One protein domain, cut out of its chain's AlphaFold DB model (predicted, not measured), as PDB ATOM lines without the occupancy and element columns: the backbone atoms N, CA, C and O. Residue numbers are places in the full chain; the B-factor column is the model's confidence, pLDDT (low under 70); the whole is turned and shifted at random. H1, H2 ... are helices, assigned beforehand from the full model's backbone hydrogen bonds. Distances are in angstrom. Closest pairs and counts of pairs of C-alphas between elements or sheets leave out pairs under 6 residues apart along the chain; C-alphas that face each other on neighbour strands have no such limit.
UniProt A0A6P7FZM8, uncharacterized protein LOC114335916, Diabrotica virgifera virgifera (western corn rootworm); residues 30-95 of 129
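AT A GLANCE: This is residues 30 to 95 of the 129 residues of the protein "uncharacterized protein LOC114335916" of Diabrotica virgifera virgifera (western corn rootworm) (UniProt A0A6P7FZM8). What is the main picture? One long helix, H1, makes the length, and a shorter helix, H2, folds back over the later part of it as a lopsided helical hairpin; residues 30 to 51 of H1 stick out. What is it made of? The printed part has 66 residues, with two named helices, H1 then H2, and no named strand, and its class is all helix. How large is it? It is extended, a rod spanning 65 by 18 by 14 A, with a radius of gyration of the C-alphas of 19.4 A.

IN THESE COORDINATES: Where is H1? It holds residues 30 to 68, 56.1 A long from first to last C-alpha, beginning at C-alpha 30 (39.038, 5.668, -3.849). Where is H2? It holds residues 77 to 91, 21.3 A long, ending at C-alpha 91 (42.116, -18.385, -40.355).

HOW THE PARTS SIT: How does H2 stand to H1? They form a hairpin and run opposite ways at a steep tilt of 41 degrees. Where do they touch? H1 touches H2 with residues 59 to 66 alone; the closest C-alphas, of Ala 59 and Ser 90, are 5.2 A apart. Are the helix backbones complete? In H1 and H2 every O i to N i+4 pair is within hydrogen-bond range.

THE WHOLE: Is there a cut or long link? The printed part has no cut, and the link from H1 to H2, 8 residues, is short. Where is confidence low? The pLDDT is under 70 at 18 residues, among them 55 to 60 and 89 to 95.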
ATOM      1  N   VAL A  30      39.082   7.074  -3.425       73.12
ATOM      2  CA  VAL A  30      39.038   5.668  -3.849       73.12
ATOM      3  C   VAL A  30      37.789   5.386  -4.677       73.12
ATOM      4  O   VAL A  30      37.904   4.792  -5.740       73.12
ATOM      5  N   ASN A  31      36.608   5.838  -4.253       74.69
ATOM      6  CA  ASN A  31      35.366   5.624  -4.999       74.69
ATOM      7  C   ASN A  31      35.354   6.368  -6.347       74.69
ATOM      8  O   ASN A  31      34.843   5.844  -7.333       74.69
ATOM      9  N   GLY A  32      35.937   7.570  -6.410       77.31
ATOM     10  CA  GLY A  32      36.113   8.322  -7.654       77.31
ATOM     11  C   GLY A  32      37.128   7.679  -8.602       77.31
ATOM     12  O   GLY A  32      36.902   7.620  -9.808       77.31
ATOM     13  N   ALA A  33      38.225   7.137  -8.067       71.75
ATOM     14  CA  ALA A  33      39.191   6.378  -8.854       71.75
ATOM     15  C   ALA A  33      38.589   5.061  -9.366       71.75
ATOM     16  O   ALA A  33      38.788   4.706 -10.525       71.75
ATOM     17  N   PHE A  34      37.813   4.368  -8.531       70.12
ATOM     18  CA  PHE A  34      37.146   3.123  -8.897       70.12
ATOM     19  C   PHE A  34      36.080   3.356  -9.970       70.12
ATOM     20  O   PHE A  34      36.044   2.624 -10.949       70.12
ATOM     21  N   SER A  35      35.268   4.416  -9.870       73.56
ATOM     22  CA  SER A  35      34.265   4.731 -10.897       73.56
ATOM     23  C   SER A  35      34.891   5.093 -12.249       73.56
ATOM     24  O   SER A  35      34.399   4.656 -13.289       73.56
ATOM     25  N   ALA A  36      36.006   5.831 -12.249       74.81
ATOM     26  CA  ALA A  36      36.757   6.138 -13.464       74.81
ATOM     27  C   ALA A  36      37.413   4.886 -14.076       74.81
ATOM     28  O   ALA A  36      37.378   4.702 -15.295       74.81
ATOM     29  N   LEU A  37      37.975   4.009 -13.238       74.25
ATOM     30  CA  LEU A  37      38.589   2.749 -13.660       74.25
ATOM     31  C   LEU A  37      37.549   1.781 -14.246       74.25
ATOM     32  O   LEU A  37      37.787   1.197 -15.301       74.25
ATOM     33  N   GLU A  38      36.389   1.654 -13.602       74.25
ATOM     34  CA  GLU A  38      35.274   0.816 -14.055       74.25
ATOM     35  C   GLU A  38      34.748   1.284 -15.417       74.25
ATOM     36  O   GLU A  38      34.574   0.470 -16.323       74.25
ATOM     37  N   LEU A  39      34.587   2.596 -15.624       74.38
ATOM     38  CA  LEU A  39      34.181   3.151 -16.921       74.38
ATOM     39  C   LEU A  39      35.212   2.861 -18.020       74.38
ATOM     40  O   LEU A  39      34.836   2.450 -19.120       74.38
ATOM     41  N   GLY A  40      36.503   3.034 -17.727       78.31
ATOM     42  CA  GLY A  40      37.581   2.752 -18.678       78.31
ATOM     43  C   GLY A  40      37.680   1.268 -19.038       78.31
ATOM     44  O   GLY A  40      37.792   0.917 -20.214       78.31
ATOM     45  N   HIS A  41      37.581   0.386 -18.043       72.88
ATOM     46  CA  HIS A  41      37.654  -1.058 -18.245       72.88
ATOM     47  C   HIS A  41      36.413  -1.606 -18.963       72.88
ATOM     48  O   HIS A  41      36.539  -2.443 -19.859       72.88
ATOM     49  N   LEU A  42      35.215  -1.109 -18.641       74.50
ATOM     50  CA  LEU A  42      33.993  -1.452 -19.369       74.50
ATOM     51  C   LEU A  42      34.086  -1.015 -20.827       74.50
ATOM     52  O   LEU A  42      33.810  -1.819 -21.716       74.50
ATOM     53  N   PHE A  43      34.538   0.214 -21.085       76.12
ATOM     54  CA  PHE A  43      34.705   0.721 -22.442       76.12
ATOM     55  C   PHE A  43      35.688  -0.141 -23.238       76.12
ATOM     56  O   PHE A  43      35.345  -0.615 -24.319       76.12
ATOM     57  N   ILE A  44      36.872  -0.428 -22.689       79.38
ATOM     58  CA  ILE A  44      37.889  -1.208 -23.403       79.38
ATOM     59  C   ILE A  44      37.439  -2.652 -23.647       79.38
ATOM     60  O   ILE A  44      37.679  -3.194 -24.724       79.38
ATOM     61  N   THR A  45      36.733  -3.259 -22.687       74.75
ATOM     62  CA  THR A  45      36.240  -4.637 -22.815       74.75
ATOM     63  C   THR A  45      35.110  -4.713 -23.837       74.75
ATOM     64  O   THR A  45      35.125  -5.580 -24.706       74.75
ATOM     65  N   ILE A  46      34.148  -3.788 -23.790       75.25
ATOM     66  CA  ILE A  46      33.011  -3.752 -24.720       75.25
ATOM     67  C   ILE A  46      33.488  -3.471 -26.145       75.25
ATOM     68  O   ILE A  46      33.105  -4.193 -27.070       75.25
ATOM     69  N   PHE A  47      34.346  -2.465 -26.334       75.62
ATOM     70  CA  PHE A  47      34.887  -2.134 -27.651       75.62
ATOM     71  C   PHE A  47      35.805  -3.236 -28.178       75.62
ATOM     72  O   PHE A  47      35.655  -3.642 -29.328       75.62
ATOM     73  N   GLY A  48      36.702  -3.767 -27.344       71.06
ATOM     74  CA  GLY A  48      37.622  -4.841 -27.723       71.06
ATOM     75  C   GLY A  48      36.896  -6.121 -28.133       71.06
ATOM     76  O   GLY A  48      37.190  -6.683 -29.187       71.06
ATOM     77  N   VAL A  49      35.892  -6.547 -27.360       74.19
ATOM     78  CA  VAL A  49      35.093  -7.743 -27.673       74.19
ATOM     79  C   VAL A  49      34.229  -7.528 -28.916       74.19
ATOM     80  O   VAL A  49      34.193  -8.398 -29.782       74.19
ATOM     81  N   SER A  50      33.568  -6.374 -29.049       70.94
ATOM     82  CA  SER A  50      32.694  -6.100 -30.202       70.94
ATOM     83  C   SER A  50      33.485  -5.988 -31.504       70.94
ATOM     84  O   SER A  50      33.094  -6.558 -32.522       70.94
ATOM     85  N   PHE A  51      34.626  -5.292 -31.477       71.81
ATOM     86  CA  PHE A  51      35.507  -5.169 -32.633       71.81
ATOM     87  C   PHE A  51      36.156  -6.511 -32.985       71.81
ATOM     88  O   PHE A  51      36.166  -6.894 -34.153       71.81
ATOM     89  N   GLY A  52      36.610  -7.267 -31.980       65.81
ATOM     90  CA  GLY A  52      37.138  -8.619 -32.159       65.81
ATOM     91  C   GLY A  52      36.119  -9.567 -32.792       65.81
ATOM     92  O   GLY A  52      36.431 -10.225 -33.781       65.81
ATOM     93  N   ALA A  53      34.880  -9.584 -32.293       68.50
ATOM     94  CA  ALA A  53      33.801 -10.409 -32.837       68.50
ATOM     95  C   ALA A  53      33.405  -9.993 -34.265       68.50
ATOM     96  O   ALA A  53      33.182 -10.850 -35.124       68.50
ATOM     97  N   TYR A  54      33.349  -8.688 -34.544       70.88
ATOM     98  CA  TYR A  54      33.043  -8.169 -35.876       70.88
ATOM     99  C   TYR A  54      34.123  -8.548 -36.895       70.88
ATOM    100  O   TYR A  54      33.807  -9.067 -37.965       70.88
ATOM    101  N   VAL A  55      35.396  -8.344 -36.550       67.25
ATOM    102  CA  VAL A  55      36.536  -8.706 -37.404       67.25
ATOM    103  C   VAL A  55      36.597 -10.217 -37.613       67.25
ATOM    104  O   VAL A  55      36.724 -10.651 -38.753       67.25
ATOM    105  N   ALA A  56      36.416 -11.015 -36.559       65.25
ATOM    106  CA  ALA A  56      36.376 -12.475 -36.641       65.25
ATOM    107  C   ALA A  56      35.276 -12.975 -37.590       65.25
ATOM    108  O   ALA A  56      35.538 -13.799 -38.462       65.25
ATOM    109  N   THR A  57      34.062 -12.433 -37.469       64.50
ATOM    110  CA  THR A  57      32.928 -12.811 -38.327       64.50
ATOM    111  C   THR A  57      33.162 -12.408 -39.781       64.50
ATOM    112  O   THR A  57      32.807 -13.140 -40.695       64.50
ATOM    113  N   ARG A  58      33.764 -11.239 -40.028       66.94
ATOM    114  CA  ARG A  58      34.096 -10.782 -41.387       66.94
ATOM    115  C   ARG A  58      35.213 -11.623 -42.006       66.94
ATOM    116  O   ARG A  58      35.134 -11.928 -43.191       66.94
ATOM    117  N   ALA A  59      36.213 -12.008 -41.215       66.12
ATOM    118  CA  ALA A  59      37.337 -12.833 -41.642       66.12
ATOM    119  C   ALA A  59      36.885 -14.248 -42.046       66.12
ATOM    120  O   ALA A  59      37.198 -14.709 -43.144       66.12
ATOM    121  N   THR A  60      36.062 -14.913 -41.230       67.50
ATOM    122  CA  THR A  60      35.532 -16.247 -41.565       67.50
ATOM    123  C   THR A  60      34.681 -16.226 -42.828       67.50
ATOM    124  O   THR A  60      34.879 -17.054 -43.712       67.50
ATOM    125  N   LEU A  61      33.798 -15.236 -42.960       73.62
ATOM    126  CA  LEU A  61      32.935 -15.074 -44.130       73.62
ATOM    127  C   LEU A  61      33.755 -14.778 -45.398       73.62
ATOM    128  O   LEU A  61      33.477 -15.332 -46.458       73.62
ATOM    129  N   LEU A  62      34.811 -13.966 -45.281       67.56
ATOM    130  CA  LEU A  62      35.747 -13.700 -46.371       67.56
ATOM    131  C   LEU A  62      36.514 -14.964 -46.788       67.56
ATOM    132  O   LEU A  62      36.662 -15.205 -47.984       67.56
ATOM    133  N   SER A  63      36.964 -15.783 -45.833       65.31
ATOM    134  CA  SER A  63      37.628 -17.065 -46.109       65.31
ATOM    135  C   SER A  63      36.709 -18.056 -46.819       65.31
ATOM    136  O   SER A  63      37.132 -18.698 -47.777       65.31
ATOM    137  N   GLU A  64      35.450 -18.149 -46.392       72.69
ATOM    138  CA  GLU A  64      34.430 -19.007 -47.003       72.69
ATOM    139  C   GLU A  64      34.161 -18.592 -48.461       72.69
ATOM    140  O   GLU A  64      34.229 -19.413 -49.380       72.69
ATOM    141  N   CYS A  65      33.941 -17.293 -48.701       72.12
ATOM    142  CA  CYS A  65      33.722 -16.746 -50.041       72.12
ATOM    143  C   CYS A  65      34.957 -16.897 -50.943       72.12
ATOM    144  O   CYS A  65      34.823 -17.192 -52.133       72.12
ATOM    145  N   LEU A  66      36.161 -16.717 -50.395       72.06
ATOM    146  CA  LEU A  66      37.414 -16.926 -51.120       72.06
ATOM    147  C   LEU A  66      37.608 -18.386 -51.509       72.06
ATOM    148  O   LEU A  66      38.002 -18.655 -52.640       72.06
ATOM    149  N   PHE A  67      37.300 -19.319 -50.611       72.94
ATOM    150  CA  PHE A  67      37.422 -20.748 -50.872       72.94
ATOM    151  C   PHE A  67      36.432 -21.232 -51.939       72.94
ATOM    152  O   PHE A  67      36.810 -22.035 -52.791       72.94
ATOM    153  N   GLN A  68      35.200 -20.711 -51.929       77.31
ATOM    154  CA  GLN A  68      34.175 -21.001 -52.941       77.31
ATOM    155  C   GLN A  68      34.420 -20.303 -54.288       77.31
ATOM    156  O   GLN A  68      33.834 -20.688 -55.301       77.31
ATOM    157  N   SER A  69      35.276 -19.281 -54.329       70.62
ATOM    158  CA  SER A  69      35.644 -18.611 -55.577       70.62
ATOM    159  C   SER A  69      36.489 -19.530 -56.472       70.62
ATOM    160  O   SER A  69      37.154 -20.443 -55.998       70.62
ATOM    161  N   ASN A  70      36.523 -19.286 -57.787       72.69
ATOM    162  CA  ASN A  70      37.323 -20.081 -58.736       72.69
ATOM    163  C   ASN A  70      38.836 -19.749 -58.664       72.69
ATOM    164  O   ASN A  70      39.483 -19.462 -59.671       72.69
ATOM    165  N   TRP A  71      39.408 -19.738 -57.458       71.12
ATOM    166  CA  TRP A  71      40.811 -19.404 -57.201       71.12
ATOM    167  C   TRP A  71      41.786 -20.464 -57.725       71.12
ATOM    168  O   TRP A  71      42.940 -20.165 -58.036       71.12
ATOM    169  N   SER A  72      41.322 -21.709 -57.858       65.69
ATOM    170  CA  SER A  72      42.092 -22.821 -58.417       65.69
ATOM    171  C   SER A  72      42.346 -22.662 -59.922       65.69
ATOM    172  O   SER A  72      43.376 -23.137 -60.404       65.69
ATOM    173  N   GLY A  73      41.462 -21.951 -60.633       75.19
ATOM    174  CA  GLY A  73      41.550 -21.663 -62.066       75.19
ATOM    175  C   GLY A  73      42.361 -20.417 -62.441       75.19
ATOM    176  O   GLY A  73      42.533 -20.147 -63.632       75.19
ATOM    177  N   LEU A  74      42.878 -19.652 -61.470       72.81
ATOM    178  CA  LEU A  74      43.714 -18.485 -61.763       72.81
ATOM    179  C   LEU A  74      45.037 -18.917 -62.422       72.81
ATOM    180  O   LEU A  74      45.839 -19.639 -61.828       72.81
ATOM    181  N   LYS A  75      45.285 -18.425 -63.644       72.88
ATOM    182  CA  LYS A  75      46.563 -18.609 -64.365       72.88
ATOM    183  C   LYS A  75      47.720 -17.842 -63.722       72.88
ATOM    184  O   LYS A  75      48.880 -18.203 -63.915       72.88
ATOM    185  N   ASP A  76      47.400 -16.798 -62.966       78.12
ATOM    186  CA  ASP A  76      48.379 -15.885 -62.400       78.12
ATOM    187  C   ASP A  76      48.903 -16.391 -61.048       78.12
ATOM    188  O   ASP A  76      48.189 -16.424 -60.039       78.12
ATOM    189  N   LYS A  77      50.166 -16.833 -61.027       77.88
ATOM    190  CA  LYS A  77      50.795 -17.435 -59.837       77.88
ATOM    191  C   LYS A  77      50.962 -16.441 -58.689       77.88
ATOM    192  O   LYS A  77      50.944 -16.866 -57.535       77.88
ATOM    193  N   VAL A  78      51.131 -15.153 -58.990       76.94
ATOM    194  CA  VAL A  78      51.320 -14.104 -57.977       76.94
ATOM    195  C   VAL A  78      50.019 -13.886 -57.211       76.94
ATOM    196  O   VAL A  78      49.993 -14.056 -55.995       76.94
ATOM    197  N   LEU A  79      48.920 -13.664 -57.936       72.06
ATOM    198  CA  LEU A  79      47.590 -13.487 -57.347       72.06
ATOM    199  C   LEU A  79      47.142 -14.715 -56.553       72.06
ATOM    200  O   LEU A  79      46.588 -14.578 -55.468       72.06
ATOM    201  N   LYS A  80      47.430 -15.925 -57.048       75.31
ATOM    202  CA  LYS A  80      47.130 -17.167 -56.321       75.31
ATOM    203  C   LYS A  80      47.870 -17.253 -54.983       75.31
ATOM    204  O   LYS A  80      47.302 -17.727 -54.002       75.31
ATOM    205  N   LYS A  81      49.131 -16.815 -54.945       75.50
ATOM    206  CA  LYS A  81      49.947 -16.826 -53.726       75.50
ATOM    207  C   LYS A  81      49.421 -15.819 -52.705       75.50
ATOM    208  O   LYS A  81      49.248 -16.183 -51.547       75.50
ATOM    209  N   ASP A  82      49.124 -14.598 -53.138       70.88
ATOM    210  CA  ASP A  82      48.593 -13.548 -52.261       70.88
ATOM    211  C   ASP A  82      47.223 -13.936 -51.695       70.88
ATOM    212  O   ASP A  82      46.967 -13.752 -50.506       70.88
ATOM    213  N   LEU A  83      46.381 -14.585 -52.502       70.88
ATOM    214  CA  LEU A  83      45.097 -15.114 -52.052       70.88
ATOM    215  C   LEU A  83      45.247 -16.192 -50.972       70.88
ATOM    216  O   LEU A  83      44.521 -16.172 -49.980       70.88
ATOM    217  N   LEU A  84      46.204 -17.114 -51.144       73.88
ATOM    218  CA  LEU A  84      46.517 -18.132 -50.138       73.88
ATOM    219  C   LEU A  84      47.009 -17.499 -48.832       73.88
ATOM    220  O   LEU A  84      46.610 -17.944 -47.759       73.88
ATOM    221  N   PHE A  85      47.842 -16.459 -48.913       76.25
ATOM    222  CA  PHE A  85      48.323 -15.739 -47.734       76.25
ATOM    223  C   PHE A  85      47.191 -15.032 -46.989       76.25
ATOM    224  O   PHE A  85      47.127 -15.124 -45.764       76.25
ATOM    225  N   VAL A  86      46.284 -14.369 -47.710       70.50
ATOM    226  CA  VAL A  86      45.105 -13.718 -47.120       70.50
ATOM    227  C   VAL A  86      44.178 -14.752 -46.475       70.50
ATOM    228  O   VAL A  86      43.722 -14.537 -45.355       70.50
ATOM    229  N   LEU A  87      43.957 -15.897 -47.127       70.75
ATOM    230  CA  LEU A  87      43.150 -16.994 -46.586       70.75
ATOM    231  C   LEU A  87      43.766 -17.574 -45.301       70.75
ATOM    232  O   LEU A  87      43.070 -17.752 -44.305       70.75
ATOM    233  N   GLN A  88      45.078 -17.815 -45.303       70.50
ATOM    234  CA  GLN A  88      45.802 -18.342 -44.147       70.50
ATOM    235  C   GLN A  88      45.805 -17.355 -42.972       70.50
ATOM    236  O   GLN A  88      45.571 -17.756 -41.837       70.50
ATOM    237  N   GLN A  89      46.024 -16.064 -43.230       65.94
ATOM    238  CA  GLN A  89      45.940 -15.010 -42.210       65.94
ATOM    239  C   GLN A  89      44.531 -14.869 -41.631       65.94
ATOM    240  O   GLN A  89      44.373 -14.698 -40.430       65.94
ATOM    241  N   SER A  90      43.503 -15.003 -42.465       61.41
ATOM    242  CA  SER A  90      42.103 -14.909 -42.048       61.41
ATOM    243  C   SER A  90      41.655 -16.076 -41.149       61.41
ATOM    244  O   SER A  90      40.727 -15.935 -40.354       61.41
ATOM    245  N   GLN A  91      42.326 -17.231 -41.241       62.50
ATOM    246  CA  GLN A  91      42.116 -18.385 -40.355       62.50
ATOM    247  C   GLN A  91      42.960 -18.338 -39.073       62.50
ATOM    248  O   GLN A  91      42.654 -19.043 -38.109       62.50
ATOM    249  N   ILE A  92      44.012 -17.516 -39.039       60.12
ATOM    250  CA  ILE A  92      44.796 -17.266 -37.830       60.12
ATOM    251  C   ILE A  92      43.980 -16.311 -36.968       60.12
ATOM    252  O   ILE A  92      44.089 -15.092 -37.054       60.12
ATOM    253  N   PHE A  93      43.123 -16.879 -36.124       54.56
ATOM    254  CA  PHE A  93      42.523 -16.124 -35.038       54.56
ATOM    255  C   PHE A  93      43.645 -15.695 -34.093       54.56
ATOM    256  O   PHE A  93      44.302 -16.564 -33.509       54.56
ATOM    257  N   PRO A  94      43.881 -14.389 -33.894       52.75
ATOM    258  CA  PRO A  94      44.687 -13.969 -32.774       52.75
ATOM    259  C   PRO A  94      43.878 -14.314 -31.524       52.75
ATOM    260  O   PRO A  94      42.914 -13.629 -31.182       52.75
ATOM    261  N   SER A  95      44.253 -15.395 -30.838       47.12
ATOM    262  CA  SER A  95      43.998 -15.490 -29.407       47.12
ATOM    263  C   SER A  95      44.617 -14.228 -28.825       47.12
ATOM    264  O   SER A  95      45.843 -14.096 -28.784       47.12
TER     265      SER A  95